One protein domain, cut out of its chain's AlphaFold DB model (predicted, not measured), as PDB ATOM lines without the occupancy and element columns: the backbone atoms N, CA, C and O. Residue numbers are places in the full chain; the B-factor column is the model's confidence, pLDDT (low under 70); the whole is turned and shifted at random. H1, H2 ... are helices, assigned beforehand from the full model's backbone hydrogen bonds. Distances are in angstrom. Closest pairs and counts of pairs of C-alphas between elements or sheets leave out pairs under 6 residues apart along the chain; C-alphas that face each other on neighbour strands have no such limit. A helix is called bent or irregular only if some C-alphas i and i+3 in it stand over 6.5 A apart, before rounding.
ATOM      1  N   PHE A  16     -30.975  28.207   2.838       95.81
ATOM      2  CA  PHE A  16     -29.779  28.786   3.454       95.81
ATOM      3  C   PHE A  16     -28.560  28.635   2.541       95.81
ATOM      4  O   PHE A  16     -28.294  27.541   2.048       95.81
ATOM      5  N   GLY A  17     -27.764  29.697   2.401       95.38
ATOM      6  CA  GLY A  17     -26.513  29.661   1.624       95.38
ATOM      7  C   GLY A  17     -25.292  29.127   2.357       95.38
ATOM      8  O   GLY A  17     -24.217  29.010   1.773       95.38
ATOM      9  N   SER A  18     -25.429  28.767   3.632       94.88
ATOM     10  CA  SER A  18     -24.326  28.232   4.423       94.88
ATOM     11  C   SER A  18     -24.808  27.342   5.560       94.88
ATOM     12  O   SER A  18     -25.872  27.571   6.141       94.88
ATOM     13  N   VAL A  19     -23.970  26.369   5.925       96.62
ATOM     14  CA  VAL A  19     -24.100  25.599   7.165       96.62
ATOM     15  C   VAL A  19     -23.171  26.200   8.217       96.62
ATOM     16  O   VAL A  19     -21.954  26.196   8.049       96.62
ATOM     17  N   THR A  20     -23.735  26.676   9.324       93.62
ATOM     18  CA  THR A  20     -23.006  27.357  10.404       93.62
ATOM     19  C   THR A  20     -23.110  26.555  11.699       93.62
ATOM     20  O   THR A  20     -23.692  27.007  12.692       93.62
ATOM     21  N   ALA A  21     -22.604  25.319  11.701       93.44
ATOM     22  CA  ALA A  21     -22.630  24.508  12.909       93.44
ATOM     23  C   ALA A  21     -21.635  25.037  13.968       93.44
ATOM     24  O   ALA A  21     -20.624  25.660  13.631       93.44
ATOM     25  N   PRO A  22     -21.867  24.773  15.268       88.69
ATOM     26  CA  PRO A  22     -20.922  25.153  16.311       88.69
ATOM     27  C   PRO A  22     -19.536  24.531  16.086       88.69
ATOM     28  O   PRO A  22     -19.420  23.369  15.691       88.69
ATOM     29  N   ARG A  23     -18.467  25.258  16.448       84.38
ATOM     30  CA  ARG A  23     -17.086  24.725  16.437       84.38
ATOM     31  C   ARG A  23     -16.885  23.547  17.405       84.38
ATOM     32  O   ARG A  23     -15.941  22.779  17.236       84.38
ATOM     33  N   GLY A  24     -17.729  23.450  18.435       83.69
ATOM     34  CA  GLY A  24     -17.709  22.419  19.474       83.69
ATOM     35  C   GLY A  24     -18.713  21.294  19.221       83.69
ATOM     36  O   GLY A  24     -18.799  20.754  18.126       83.69
ATOM     37  N   TYR A  25     -19.462  20.908  20.253       83.06
ATOM     38  CA  TYR A  25     -20.533  19.918  20.132       83.06
ATOM     39  C   TYR A  25     -21.822  20.579  19.627       83.06
ATOM     40  O   TYR A  25     -22.238  21.598  20.174       83.06
ATOM     41  N   GLY A  26     -22.474  19.981  18.627       87.44
ATOM     42  CA  GLY A  26     -23.788  20.412  18.149       87.44
ATOM     43  C   GLY A  26     -23.884  20.515  16.631       87.44
ATOM     44  O   GLY A  26     -22.911  20.314  15.915       87.44
ATOM     45  N   LEU A  27     -25.084  20.828  16.153       93.06
ATOM     46  CA  LEU A  27     -25.427  20.970  14.738       93.06
ATOM     47  C   LEU A  27     -26.095  22.324  14.505       93.06
ATOM     48  O   LEU A  27     -26.635  22.911  15.446       93.06
ATOM     49  N   ASP A  28     -26.110  22.791  13.260       95.50
ATOM     50  CA  ASP A  28     -26.796  24.032  12.900       95.50
ATOM     51  C   ASP A  28     -28.317  23.892  13.074       95.50
ATOM     52  O   ASP A  28     -28.985  23.162  12.332       95.50
ATOM     53  N   LYS A  29     -28.862  24.566  14.093       93.69
ATOM     54  CA  LYS A  29     -30.275  24.480  14.492       93.69
ATOM     55  C   LYS A  29     -31.233  24.997  13.420       93.69
ATOM     56  O   LYS A  29     -32.351  24.501  13.372       93.69
ATOM     57  N   ARG A  30     -30.795  25.900  12.537       94.25
ATOM     58  CA  ARG A  30     -31.635  26.459  11.464       94.25
ATOM     59  C   ARG A  30     -32.167  25.372  10.526       94.25
ATOM     60  O   ARG A  30     -33.301  25.422  10.075       94.25
ATOM     61  N   TYR A  31     -31.371  24.325  10.317       95.19
ATOM     62  CA  TYR A  31     -31.730  23.192   9.468       95.19
ATOM     63  C   TYR A  31     -32.717  22.211  10.117       95.19
ATOM     64  O   TYR A  31     -33.186  21.296   9.447       95.19
ATOM     65  N   TYR A  32     -33.027  22.346  11.411       91.88
ATOM     66  CA  TYR A  32     -33.978  21.445  12.068       91.88
ATOM     67  C   TYR A  32     -35.358  21.511  11.397       91.88
ATOM     68  O   TYR A  32     -35.912  20.469  11.043       91.88
ATOM     69  N   GLU A  33     -35.844  22.726  11.132       91.44
ATOM     70  CA  GLU A  33     -37.123  22.953  10.453       91.44
ATOM     71  C   GLU A  33     -37.105  22.475   9.001       91.44
ATOM     72  O   GLU A  33     -38.069  21.864   8.559       91.44
ATOM     73  N   VAL A  34     -35.983  22.631   8.289       94.62
ATOM     74  CA  VAL A  34     -35.814  22.121   6.913       94.62
ATOM     75  C   VAL A  34     -36.060  20.613   6.861       94.62
ATOM     76  O   VAL A  34     -36.873  20.120   6.080       94.62
ATOM     77  N   GLY A  35     -35.396  19.861   7.740       93.81
ATOM     78  CA  GLY A  35     -35.552  18.412   7.781       93.81
ATOM     79  C   GLY A  35     -36.953  17.995   8.223       93.81
ATOM     80  O   GLY A  35     -37.507  17.041   7.681       93.81
ATOM     81  N   THR A  36     -37.529  18.687   9.211       91.31
ATOM     82  CA  THR A  36     -38.912  18.456   9.663       91.31
ATOM     83  C   THR A  36     -39.905  18.692   8.537       91.31
ATOM     84  O   THR A  36     -40.790  17.868   8.326       91.31
ATOM     85  N   ARG A  37     -39.704  19.753   7.759       92.56
ATOM     86  CA  ARG A  37     -40.554  20.119   6.637       92.56
ATOM     87  C   ARG A  37     -40.630  19.018   5.587       92.56
ATOM     88  O   ARG A  37     -41.732  18.580   5.268       92.56
ATOM     89  N   PHE A  38     -39.487  18.524   5.111       94.94
ATOM     90  CA  PHE A  38     -39.459  17.428   4.136       94.94
ATOM     91  C   PHE A  38     -40.094  16.142   4.674       94.94
ATOM     92  O   PHE A  38     -40.835  15.486   3.950       94.94
ATOM     93  N   ARG A  39     -39.874  15.797   5.953       92.81
ATOM     94  CA  ARG A  39     -40.518  14.622   6.568       92.81
ATOM     95  C   ARG A  39     -42.040  14.750   6.598       92.81
ATOM     96  O   ARG A  39     -42.728  13.811   6.206       92.81
ATOM     97  N   SER A  40     -42.554  15.900   7.031       91.81
ATOM     98  CA  SER A  40     -43.996  16.147   7.124       91.81
ATOM     99  C   SER A  40     -44.659  16.170   5.750       91.81
ATOM    100  O   SER A  40     -45.698  15.539   5.568       91.81
ATOM    101  N   LEU A  41     -44.047  16.848   4.771       93.75
ATOM    102  CA  LEU A  41     -44.541  16.845   3.395       93.75
ATOM    103  C   LEU A  41     -44.510  15.436   2.795       93.75
ATOM    104  O   LEU A  41     -45.499  15.013   2.211       93.75
ATOM    105  N   GLY A  42     -43.425  14.678   2.999       94.31
ATOM    106  CA  GLY A  42     -43.314  13.299   2.517       94.31
ATOM    107  C   GLY A  42     -44.403  12.391   3.088       94.31
ATOM    108  O   GLY A  42     -45.017  11.622   2.354       94.31
ATOM    109  N   ALA A  43     -44.703  12.525   4.383       92.69
ATOM    110  CA  ALA A  43     -45.772  11.775   5.038       92.69
ATOM    111  C   ALA A  43     -47.169  12.125   4.494       92.69
ATOM    112  O   ALA A  43     -47.997  11.233   4.311       92.69
ATOM    113  N   ALA A  44     -47.432  13.408   4.227       92.56
ATOM    114  CA  ALA A  44     -48.693  13.858   3.640       92.56
ATOM    115  C   ALA A  44     -48.830  13.438   2.168       92.56
ATOM    116  O   ALA A  44     -49.878  12.926   1.775       92.56
ATOM    117  N   CYS A  45     -47.767  13.576   1.374       93.69
ATOM    118  CA  CYS A  45     -47.728  13.122  -0.015       93.69
ATOM    119  C   CYS A  45     -48.003  11.612  -0.108       93.69
ATOM    120  O   CYS A  45     -48.856  11.190  -0.881       93.69
ATOM    121  N   LEU A  46     -47.404  10.800   0.774       91.44
ATOM    122  CA  LEU A  46     -47.668   9.356   0.835       91.44
ATOM    123  C   LEU A  46     -49.138   9.006   1.151       91.44
ATOM    124  O   LEU A  46     -49.595   7.913   0.826       91.44
ATOM    125  N   ARG A  47     -49.893   9.915   1.780       89.75
ATOM    126  CA  ARG A  47     -51.344   9.777   2.002       89.75
ATOM    127  C   ARG A  47     -52.203  10.215   0.822       89.75
ATOM    128  O   ARG A  47     -53.425  10.165   0.937       89.75
ATOM    129  N   GLY A  48     -51.592  10.647  -0.277       88.56
ATOM    130  CA  GLY A  48     -52.287  11.133  -1.464       88.56
ATOM    131  C   GLY A  48     -52.559  12.638  -1.466       88.56
ATOM    132  O   GLY A  48     -53.330  13.104  -2.300       88.56
ATOM    133  N   ALA A  49     -51.952  13.422  -0.566       91.19
ATOM    134  CA  ALA A  49     -52.045  14.880  -0.634       91.19
ATOM    135  C   ALA A  49     -51.163  15.414  -1.780       91.19
ATOM    136  O   ALA A  49     -49.983  15.693  -1.576       91.19
ATOM    137  N   ALA A  50     -51.730  15.545  -2.985       89.88
ATOM    138  CA  ALA A  50     -51.001  15.957  -4.191       89.88
ATOM    139  C   ALA A  50     -50.255  17.294  -4.019       89.88
ATOM    140  O   ALA A  50     -49.073  17.386  -4.326       89.88
ATOM    141  N   ASN A  51     -50.894  18.281  -3.384       92.50
ATOM    142  CA  ASN A  51     -50.268  19.569  -3.070       92.50
ATOM    143  C   ASN A  51     -49.021  19.449  -2.172       92.50
ATOM    144  O   ASN A  51     -48.148  20.313  -2.203       92.50
ATOM    145  N   ALA A  52     -48.930  18.404  -1.345       94.31
ATOM    146  CA  ALA A  52     -47.744  18.131  -0.546       94.31
ATOM    147  C   ALA A  52     -46.619  17.525  -1.395       94.31
ATOM    148  O   ALA A  52     -45.456  17.798  -1.108       94.31
ATOM    149  N   CYS A  53     -46.955  16.736  -2.421       94.94
ATOM    150  CA  CYS A  53     -45.995  16.241  -3.404       94.94
ATOM    151  C   CYS A  53     -45.415  17.408  -4.216       94.94
ATOM    152  O   CYS A  53     -44.199  17.583  -4.223       94.94
ATOM    153  N   ASP A  54     -46.266  18.282  -4.760       93.94
ATOM    154  CA  ASP A  54     -45.844  19.489  -5.490       93.94
ATOM    155  C   ASP A  54     -44.946  20.387  -4.621       93.94
ATOM    156  O   ASP A  54     -43.845  20.765  -5.017       93.94
ATOM    157  N   ALA A  55     -45.329  20.610  -3.359       95.38
ATOM    158  CA  ALA A  55     -44.526  21.393  -2.421       95.38
ATOM    159  C   ALA A  55     -43.143  20.784  -2.113       95.38
ATOM    160  O   ALA A  55     -42.223  21.516  -1.737       95.38
ATOM    161  N   ILE A  56     -42.966  19.460  -2.228       96.75
ATOM    162  CA  ILE A  56     -41.640  18.826  -2.108       96.75
ATOM    163  C   ILE A  56     -40.766  19.228  -3.291       96.75
ATOM    164  O   ILE A  56     -39.599  19.570  -3.086       96.75
ATOM    165  N   HIS A  57     -41.325  19.180  -4.500       96.75
ATOM    166  CA  HIS A  57     -40.634  19.538  -5.733       96.75
ATOM    167  C   HIS A  57     -40.209  21.003  -5.719       96.75
ATOM    168  O   HIS A  57     -39.014  21.282  -5.840       96.75
ATOM    169  N   ASP A  58     -41.150  21.907  -5.448       95.75
ATOM    170  CA  ASP A  58     -40.896  23.346  -5.376       95.75
ATOM    171  C   ASP A  58     -39.822  23.666  -4.338       95.75
ATOM    172  O   ASP A  58     -38.869  24.398  -4.609       95.75
ATOM    173  N   TYR A  59     -39.916  23.065  -3.145       97.00
ATOM    174  CA  TYR A  59     -38.934  23.325  -2.099       97.00
ATOM    175  C   TYR A  59     -37.542  22.785  -2.460       97.00
ATOM    176  O   TYR A  59     -36.529  23.435  -2.197       97.00
ATOM    177  N   ALA A  60     -37.458  21.598  -3.061       97.88
ATOM    178  CA  ALA A  60     -36.182  21.046  -3.499       97.88
ATOM    179  C   ALA A  60     -35.546  21.887  -4.622       97.88
ATOM    180  O   ALA A  60     -34.332  22.106  -4.608       97.88
ATOM    181  N   LEU A  61     -36.352  22.397  -5.557       97.56
ATOM    182  CA  LEU A  61     -35.892  23.279  -6.630       97.56
ATOM    183  C   LEU A  61     -35.425  24.635  -6.101       97.56
ATOM    184  O   LEU A  61     -34.361  25.094  -6.513       97.56
ATOM    185  N   ASP A  62     -36.123  25.222  -5.128       96.56
ATOM    186  CA  ASP A  62     -35.696  26.470  -4.487       96.56
ATOM    187  C   ASP A  62     -34.332  26.310  -3.788       96.56
ATOM    188  O   ASP A  62     -33.442  27.156  -3.895       96.56
ATOM    189  N   TRP A  63     -34.080  25.157  -3.158       97.81
ATOM    190  CA  TRP A  63     -32.741  24.827  -2.664       97.81
ATOM    191  C   TRP A  63     -31.697  24.771  -3.785       97.81
ATOM    192  O   TRP A  63     -30.586  25.283  -3.612       97.81
ATOM    193  N   ALA A  64     -32.033  24.163  -4.922       97.81
ATOM    194  CA  ALA A  64     -31.113  24.023  -6.044       97.81
ATOM    195  C   ALA A  64     -30.796  25.357  -6.739       97.81
ATOM    196  O   ALA A  64     -29.660  25.564  -7.167       97.81
ATOM    197  N   GLN A  65     -31.779  26.253  -6.833       96.56
ATOM    198  CA  GLN A  65     -31.702  27.489  -7.611       96.56
ATOM    199  C   GLN A  65     -31.309  28.704  -6.760       96.56
ATOM    200  O   GLN A  65     -30.507  29.524  -7.204       96.56
ATOM    201  N   SER A  66     -31.816  28.795  -5.529       94.88
ATOM    202  CA  SER A  66     -31.770  30.028  -4.731       94.88
ATOM    203  C   SER A  66     -30.830  29.957  -3.532       94.88
ATOM    204  O   SER A  66     -30.401  30.995  -3.032       94.88
ATOM    205  N   SER A  67     -30.491  28.759  -3.034       94.25
ATOM    206  CA  SER A  67     -29.738  28.663  -1.773       94.25
ATOM    207  C   SER A  67     -28.343  29.281  -1.861       94.25
ATOM    208  O   SER A  67     -27.887  29.875  -0.893       94.25
ATOM    209  N   GLY A  68     -27.640  29.121  -2.988       94.00
ATOM    210  CA  GLY A  68     -26.212  29.441  -3.082       94.00
ATOM    211  C   GLY A  68     -25.336  28.592  -2.148       94.00
ATOM    212  O   GLY A  68     -24.212  28.983  -1.840       94.00
ATOM    213  N   LEU A  69     -25.842  27.446  -1.666       96.56
ATOM    214  CA  LEU A  69     -25.182  26.625  -0.651       96.56
ATOM    215  C   LEU A  69     -23.804  26.136  -1.117       96.56
ATOM    216  O   LEU A  69     -23.700  25.290  -2.010       96.56
ATOM    217  N   GLY A  70     -22.753  26.625  -0.459       94.38
ATOM    218  CA  GLY A  70     -21.380  26.154  -0.646       94.38
ATOM    219  C   GLY A  70     -21.089  24.814   0.041       94.38
ATOM    220  O   GLY A  70     -21.950  24.220   0.697       94.38
ATOM    221  N   GLY A  71     -19.844  24.351  -0.091       94.94
ATOM    222  CA  GLY A  71     -19.350  23.159   0.600       94.94
ATOM    223  C   GLY A  71     -19.104  23.381   2.104       94.94
ATOM    224  O   GLY A  71     -19.121  24.515   2.588       94.94
ATOM    225  N   PRO A  72     -18.845  22.308   2.871       95.69
ATOM    226  CA  PRO A  72     -18.623  22.401   4.311       95.69
ATOM    227  C   PRO A  72     -17.353  23.187   4.659       95.69
ATOM    228  O   PRO A  72     -16.250  22.844   4.228       95.69
ATOM    229  N   GLU A  73     -17.496  24.189   5.528       93.25
ATOM    230  CA  GLU A  73     -16.358  24.942   6.059       93.25
ATOM    231  C   GLU A  73     -15.460  24.120   7.004       93.25
ATOM    232  O   GLU A  73     -15.885  23.170   7.670       93.25
ATOM    233  N   GLY A  74     -14.208  24.568   7.137       91.06
ATOM    234  CA  GLY A  74     -13.236  24.033   8.087       91.06
ATOM    235  C   GLY A  74     -12.401  22.866   7.553       91.06
ATOM    236  O   GLY A  74     -12.598  22.342   6.460       91.06
ATOM    237  N   ARG A  75     -11.407  22.447   8.345       91.81
ATOM    238  CA  ARG A  75     -10.527  21.324   7.981       91.81
ATOM    239  C   ARG A  75     -11.221  19.980   8.213       91.81
ATOM    240  O   ARG A  75     -11.844  19.786   9.256       91.81
ATOM    241  N   LYS A  76     -11.011  19.023   7.299       90.75
ATOM    242  CA  LYS A  76     -11.636  17.681   7.307       90.75
ATOM    243  C   LYS A  76     -11.398  16.856   8.577       90.75
ATOM    244  O   LYS A  76     -12.136  15.911   8.841       90.75
ATOM    245  N   ASP A  77     -10.369  17.172   9.357       86.25
ATOM    246  CA  ASP A  77     -10.028  16.505  10.617       86.25
ATOM    247  C   ASP A  77     -10.576  17.229  11.864       86.25
ATOM    248  O   ASP A  77     -10.244  16.841  12.986       86.25
ATOM    249  N   LYS A  78     -11.379  18.292  11.695       91.06
ATOM    250  CA  LYS A  78     -11.873  19.140  12.791       91.06
ATOM    251  C   LYS A  78     -13.386  19.021  13.005       91.06
ATOM    252  O   LYS A  78     -14.118  18.833  12.036       91.06
ATOM    253  N   PRO A  79     -13.866  19.222  14.253       90.00
ATOM    254  CA  PRO A  79     -15.287  19.097  14.586       90.00
ATOM    255  C   PRO A  79     -16.217  19.979  13.751       90.00
ATOM    256  O   PRO A  79     -17.275  19.507  13.362       90.00
ATOM    257  N   LEU A  80     -15.815  21.212  13.409       94.06
ATOM    258  CA  LEU A  80     -16.629  22.105  12.571       94.06
ATOM    259  C   LEU A  80     -17.017  21.449  11.236       94.06
ATOM    260  O   LEU A  80     -18.197  21.389  10.905       94.06
ATOM    261  N   TYR A  81     -16.045  20.873  10.521       94.81
ATOM    262  CA  TYR A  81     -16.298  20.172   9.258       94.81
ATOM    263  C   TYR A  81     -17.236  18.975   9.455       94.81
ATOM    264  O   TYR A  81     -18.119  18.715   8.641       94.81
ATOM    265  N   TRP A  82     -17.071  18.239  10.557       94.19
ATOM    266  CA  TRP A  82     -17.864  17.044  10.860       94.19
ATOM    267  C   TRP A  82     -19.306  17.404  11.207       94.19
ATOM    268  O   TRP A  82     -20.233  16.700  10.815       94.19
ATOM    269  N   ASN A  83     -19.497  18.505  11.932       95.31
ATOM    270  CA  ASN A  83     -20.811  19.020  12.276       95.31
ATOM    271  C   ASN A  83     -21.509  19.578  11.035       95.31
ATOM    272  O   ASN A  83     -22.672  19.259  10.822       95.31
ATOM    273  N   ASN A  84     -20.796  20.318  10.179       97.12
ATOM    274  CA  ASN A  84     -21.349  20.841   8.927       97.12
ATOM    275  C   ASN A  84     -21.792  19.710   7.989       97.12
ATOM    276  O   ASN A  84     -22.924  19.709   7.505       97.12
ATOM    277  N   THR A  85     -20.935  18.703   7.794       97.44
ATOM    278  CA  THR A  85     -21.278  17.502   7.014       97.44
ATOM    279  C   THR A  85     -22.442  16.736   7.616       97.44
ATOM    280  O   THR A  85     -23.352  16.348   6.886       97.44
ATOM    281  N   LEU A  86     -22.495  16.564   8.936       96.19
ATOM    282  CA  LEU A  86     -23.634  15.902   9.565       96.19
ATOM    283  C   LEU A  86     -24.930  16.712   9.444       96.19
ATOM    284  O   LEU A  86     -25.964  16.120   9.151       96.19
ATOM    285  N   THR A  87     -24.899  18.038   9.621       97.19
ATOM    286  CA  THR A  87     -26.081  18.892   9.436       97.19
ATOM    287  C   THR A  87     -26.624  18.747   8.019       97.19
ATOM    288  O   THR A  87     -27.797  18.414   7.875       97.19
ATOM    289  N   ALA A  88     -25.800  18.929   6.985       97.75
ATOM    290  CA  ALA A  88     -26.268  18.845   5.604       97.75
ATOM    291  C   ALA A  88     -26.826  17.453   5.269       97.75
ATOM    292  O   ALA A  88     -27.949  17.336   4.783       97.75
ATOM    293  N   ASN A  89     -26.095  16.382   5.592       97.62
ATOM    294  CA  ASN A  89     -26.545  15.027   5.269       97.62
ATOM    295  C   ASN A  89     -27.841  14.653   5.996       97.62
ATOM    296  O   ASN A  89     -28.742  14.084   5.385       97.62
ATOM    297  N   MET A  90     -27.947  14.964   7.288       94.38
ATOM    298  CA  MET A  90     -29.034  14.478   8.138       94.38
ATOM    299  C   MET A  90     -30.272  15.383   8.113       94.38
ATOM    300  O   MET A  90     -31.394  14.892   8.210       94.38
ATOM    301  N   ARG A  91     -30.087  16.704   8.001       95.12
ATOM    302  CA  ARG A  91     -31.176  17.689   8.102       95.12
ATOM    303  C   ARG A  91     -31.611  18.284   6.765       95.12
ATOM    304  O   ARG A  91     -32.687  18.862   6.714       95.12
ATOM    305  N   LEU A  92     -30.814  18.141   5.706       97.44
ATOM    306  CA  LEU A  92     -31.159  18.614   4.364       97.44
ATOM    307  C   LEU A  92     -31.280  17.441   3.386       97.44
ATOM    308  O   LEU A  92     -32.385  17.086   2.995       97.44
ATOM    309  N   LEU A  93     -30.159  16.809   3.037       98.19
ATOM    310  CA  LEU A  93     -30.083  15.889   1.898       98.19
ATOM    311  C   LEU A  93     -30.916  14.620   2.103       98.19
ATOM    312  O   LEU A  93     -31.732  14.281   1.256       98.19
ATOM    313  N   SER A  94     -30.744  13.921   3.229       96.44
ATOM    314  CA  SER A  94     -31.454  12.657   3.477       96.44
ATOM    315  C   SER A  94     -32.982  12.798   3.541       96.44
ATOM    316  O   SER A  94     -33.649  11.999   2.882       96.44
ATOM    317  N   PRO A  95     -33.570  13.751   4.300       96.19
ATOM    318  CA  PRO A  95     -35.023  13.911   4.318       96.19
ATOM    319  C   PRO A  95     -35.569  14.462   2.993       96.19
ATOM    320  O   PRO A  95     -36.622  14.006   2.563       96.19
ATOM    321  N   MET A  96     -34.847  15.362   2.309       97.94
ATOM    322  CA  MET A  96     -35.233  15.850   0.976       97.94
ATOM    323  C   MET A  96     -35.303  14.705  -0.039       97.94
ATOM    324  O   MET A  96     -36.324  14.528  -0.692       97.94
ATOM    325  N   LEU A  97     -34.252  13.887  -0.141       98.06
ATOM    326  CA  LEU A  97     -34.205  12.756  -1.072       98.06
ATOM    327  C   LEU A  97     -35.246  11.679  -0.742       98.06
ATOM    328  O   LEU A  97     -35.801  11.072  -1.653       98.06
ATOM    329  N   ALA A  98     -35.534  11.447   0.542       95.56
ATOM    330  CA  ALA A  98     -36.613  10.547   0.940       95.56
ATOM    331  C   ALA A  98     -37.986  11.082   0.501       95.56
ATOM    332  O   ALA A  98     -38.782  10.326  -0.049       95.56
ATOM    333  N   ALA A  99     -38.245  12.379   0.697       96.12
ATOM    334  CA  ALA A  99     -39.488  13.018   0.274       96.12
ATOM    335  C   ALA A  99     -39.637  13.028  -1.257       96.12
ATOM    336  O   ALA A  99     -40.698  12.671  -1.756       96.12
ATOM    337  N   LEU A 100     -38.573  13.353  -2.001       97.62
ATOM    338  CA  LEU A 100     -38.553  13.300  -3.468       97.62
ATOM    339  C   LEU A 100     -38.830  11.890  -3.993       97.62
ATOM    340  O   LEU A 100     -39.592  11.725  -4.939       97.62
ATOM    341  N   GLY A 101     -38.248  10.867  -3.358       94.75
ATOM    342  CA  GLY A 101     -38.500   9.472  -3.716       94.75
ATOM    343  C   GLY A 101     -39.967   9.061  -3.556       94.75
ATOM    344  O   GLY A 101     -40.434   8.228  -4.323       94.75
ATOM    345  N   VAL A 102     -40.691   9.650  -2.597       94.25
ATOM    346  CA  VAL A 102     -42.147   9.477  -2.459       94.25
ATOM    347  C   VAL A 102     -42.883  10.291  -3.520       94.25
ATOM    348  O   VAL A 102     -43.716   9.738  -4.227       94.25
ATOM    349  N   ALA A 103     -42.569  11.581  -3.648       96.06
ATOM    350  CA  ALA A 103     -43.276  12.496  -4.537       96.06
ATOM    351  C   ALA A 103     -43.218  12.049  -6.005       96.06
ATOM    352  O   ALA A 103     -44.254  11.982  -6.657       96.06
ATOM    353  N   GLU A 104     -42.057  11.595  -6.494       94.38
ATOM    354  CA  GLU A 104     -41.911  11.118  -7.878       94.38
ATOM    355  C   GLU A 104     -42.709   9.841  -8.199       94.38
ATOM    356  O   GLU A 104     -42.886   9.534  -9.375       94.38
ATOM    357  N   GLN A 105     -43.223   9.105  -7.202       91.62
ATOM    358  CA  GLN A 105     -44.147   7.983  -7.448       91.62
ATOM    359  C   GLN A 105     -45.556   8.456  -7.835       91.62
ATOM    360  O   GLN A 105     -46.294   7.708  -8.471       91.62
ATOM    361  N   PHE A 106     -45.935   9.672  -7.435       93.12
ATOM    362  CA  PHE A 106     -47.278  10.222  -7.637       93.12
ATOM    363  C   PHE A 106     -47.280  11.347  -8.676       93.12
ATOM    364  O   PHE A 106     -48.155  11.392  -9.537       93.12
ATOM    365  N   THR A 107     -46.288  12.231  -8.609       92.12
ATOM    366  CA  THR A 107     -46.132  13.421  -9.452       92.12
ATOM    367  C   THR A 107     -44.676  13.517  -9.921       92.12
ATOM    368  O   THR A 107     -43.853  14.150  -9.265       92.12
ATOM    369  N   PRO A 108     -44.287  12.851 -11.022       92.31
ATOM    370  CA  PRO A 108     -42.913  12.919 -11.516       92.31
ATOM    371  C   PRO A 108     -42.485  14.355 -11.856       92.31
ATOM    372  O   PRO A 108     -43.244  15.099 -12.476       92.31
ATOM    373  N   LEU A 109     -41.245  14.725 -11.508       94.25
ATOM    374  CA  LEU A 109     -40.662  16.007 -11.922       94.25
ATOM    375  C   LEU A 109     -40.617  16.132 -13.445       94.25
ATOM    376  O   LEU A 109     -40.263  15.180 -14.147       94.25
ATOM    377  N   ALA A 110     -40.849  17.349 -13.941       94.88
ATOM    378  CA  ALA A 110     -40.541  17.684 -15.322       94.88
ATOM    379  C   ALA A 110     -39.046  17.414 -15.609       94.88
ATOM    380  O   ALA A 110     -38.199  17.727 -14.765       94.88
ATOM    381  N   PRO A 111     -38.677  16.873 -16.789       95.25
ATOM    382  CA  PRO A 111     -37.292  16.485 -17.073       95.25
ATOM    383  C   PRO A 111     -36.261  17.604 -16.854       95.25
ATOM    384  O   PRO A 111     -35.199  17.357 -16.287       95.25
ATOM    385  N   GLY A 112     -36.590  18.843 -17.237       97.38
ATOM    386  CA  GLY A 112     -35.701  19.996 -17.052       97.38
ATOM    387  C   GLY A 112     -35.430  20.324 -15.581       97.38
ATOM    388  O   GLY A 112     -34.276  20.513 -15.188       97.38
ATOM    389  N   ASP A 113     -36.471  20.318 -14.751       97.56
ATOM    390  CA  ASP A 113     -36.357  20.545 -13.307       97.56
ATOM    391  C   ASP A 113     -35.589  19.418 -12.625       97.56
ATOM    392  O   ASP A 113     -34.708  19.647 -11.790       97.56
ATOM    393  N   ARG A 114     -35.863  18.181 -13.045       97.31
ATOM    394  CA  ARG A 114     -35.165  16.997 -12.560       97.31
ATOM    395  C   ARG A 114     -33.664  17.062 -12.841       97.31
ATOM    396  O   ARG A 114     -32.863  16.692 -11.982       97.31
ATOM    397  N   ASP A 115     -33.276  17.561 -14.008       97.81
ATOM    398  CA  ASP A 115     -31.879  17.752 -14.393       97.81
ATOM    399  C   ASP A 115     -31.182  18.835 -13.560       97.81
ATOM    400  O   ASP A 115     -30.043  18.646 -13.113       97.81
ATOM    401  N   VAL A 116     -31.854  19.969 -13.325       98.19
ATOM    402  CA  VAL A 116     -31.351  21.050 -12.460       98.19
ATOM    403  C   VAL A 116     -31.120  20.526 -11.045       98.19
ATOM    404  O   VAL A 116     -30.007  20.622 -10.515       98.19
ATOM    405  N   LEU A 117     -32.145  19.905 -10.465       98.44
ATOM    406  CA  LEU A 117     -32.092  19.359  -9.118       98.44
ATOM    407  C   LEU A 117     -31.056  18.234  -9.010       98.44
ATOM    408  O   LEU A 117     -30.280  18.193  -8.056       98.44
ATOM    409  N   GLY A 118     -30.978  17.350 -10.005       98.44
ATOM    410  CA  GLY A 118     -30.061  16.217 -10.002       98.44
ATOM    411  C   GLY A 118     -28.589  16.619 -10.033       98.44
ATOM    412  O   GLY A 118     -27.785  16.025  -9.307       98.44
ATOM    413  N   ARG A 119     -28.229  17.656 -10.805       98.44
ATOM    414  CA  ARG A 119     -26.867  18.217 -10.797       98.44
ATOM    415  C   ARG A 119     -26.521  18.831  -9.444       98.44
ATOM    416  O   ARG A 119     -25.436  18.569  -8.919       98.44
ATOM    417  N   TRP A 120     -27.442  19.601  -8.866       98.69
ATOM    418  CA  TRP A 120     -27.234  20.225  -7.561       98.69
ATOM    419  C   TRP A 120     -27.103  19.181  -6.443       98.69
ATOM    420  O   TRP A 120     -26.126  19.209  -5.692       98.69
ATOM    421  N   LEU A 121     -28.014  18.204  -6.381       98.75
ATOM    422  CA  LEU A 121     -27.985  17.112  -5.402       98.75
ATOM    423  C   LEU A 121     -26.677  16.330  -5.473       98.75
ATOM    424  O   LEU A 121     -26.058  16.089  -4.437       98.75
ATOM    425  N   LYS A 122     -26.221  15.979  -6.683       98.75
ATOM    426  CA  LYS A 122     -24.945  15.285  -6.867       98.75
ATOM    427  C   LYS A 122     -23.789  16.077  -6.259       98.75
ATOM    428  O   LYS A 122     -23.010  15.532  -5.482       98.75
ATOM    429  N   ALA A 123     -23.699  17.363  -6.604       98.62
ATOM    430  CA  ALA A 123     -22.654  18.243  -6.102       98.62
ATOM    431  C   ALA A 123     -22.685  18.324  -4.570       98.62
ATOM    432  O   ALA A 123     -21.654  18.137  -3.929       98.62
ATOM    433  N   LYS A 124     -23.862  18.519  -3.960       98.69
ATOM    434  CA  LYS A 124     -23.972  18.599  -2.496       98.69
ATOM    435  C   LYS A 124     -23.667  17.265  -1.805       98.69
ATOM    436  O   LYS A 124     -23.002  17.268  -0.773       98.69
ATOM    437  N   VAL A 125     -24.092  16.129  -2.361       98.62
ATOM    438  CA  VAL A 125     -23.743  14.796  -1.831       98.62
ATOM    439  C   VAL A 125     -22.229  14.572  -1.857       98.62
ATOM    440  O   VAL A 125     -21.681  14.046  -0.888       98.62
ATOM    441  N   ASP A 126     -21.547  15.002  -2.920       98.38
ATOM    442  CA  ASP A 126     -20.091  14.882  -3.046       98.38
ATOM    443  C   ASP A 126     -19.342  15.841  -2.105       98.38
ATOM    444  O   ASP A 126     -18.393  15.442  -1.425       98.38
TER     445      ASP A 126
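AT A GLANCE: This is residues 16 to 126 of the 352 residues of the protein "Alginate_lyase domain-containing protein" of Proteobacteria bacterium (UniProt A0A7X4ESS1). H1 and H3 run side by side; H2 folds back from H1 across H3b, and H4 packs on H2. The 111 printed residues include helices H1 to H4, class all helix. The whole is compact, radius of gyration of the C-alphas 14.4 A, spanning 43 by 26 by 18 A.

HOW THE PARTS SIT: H1, residues 31 to 46, and H2, residues 50 to 66, form a hairpin. H3, residues 79 to 106, one helix by its hydrogen bonds, is bent: C-alphas 91 and 94 are 6.8 A apart; H3a ends at 91, H3b begins at 94. H1 touches H3b at a shallow tilt of 22 degrees, C-alphas 42 and 99 closest, 4.4 A. H4, residues 111 to 126, touches H2, C-alphas 120 and 64 closest, 5.6 A. Every O i to N i+4 pair is within hydrogen-bond range in H1, H2, H3a, H4; 7 of 9 in H3b.

IN THESE COORDINATES: C-alpha 31 is at (-31.730, 23.192, 9.468), C-alpha 126 at (-20.091, 14.882, -3.046).

THE WHOLE: Link H2 to H3 is long; no printed residue is under pLDDT 70.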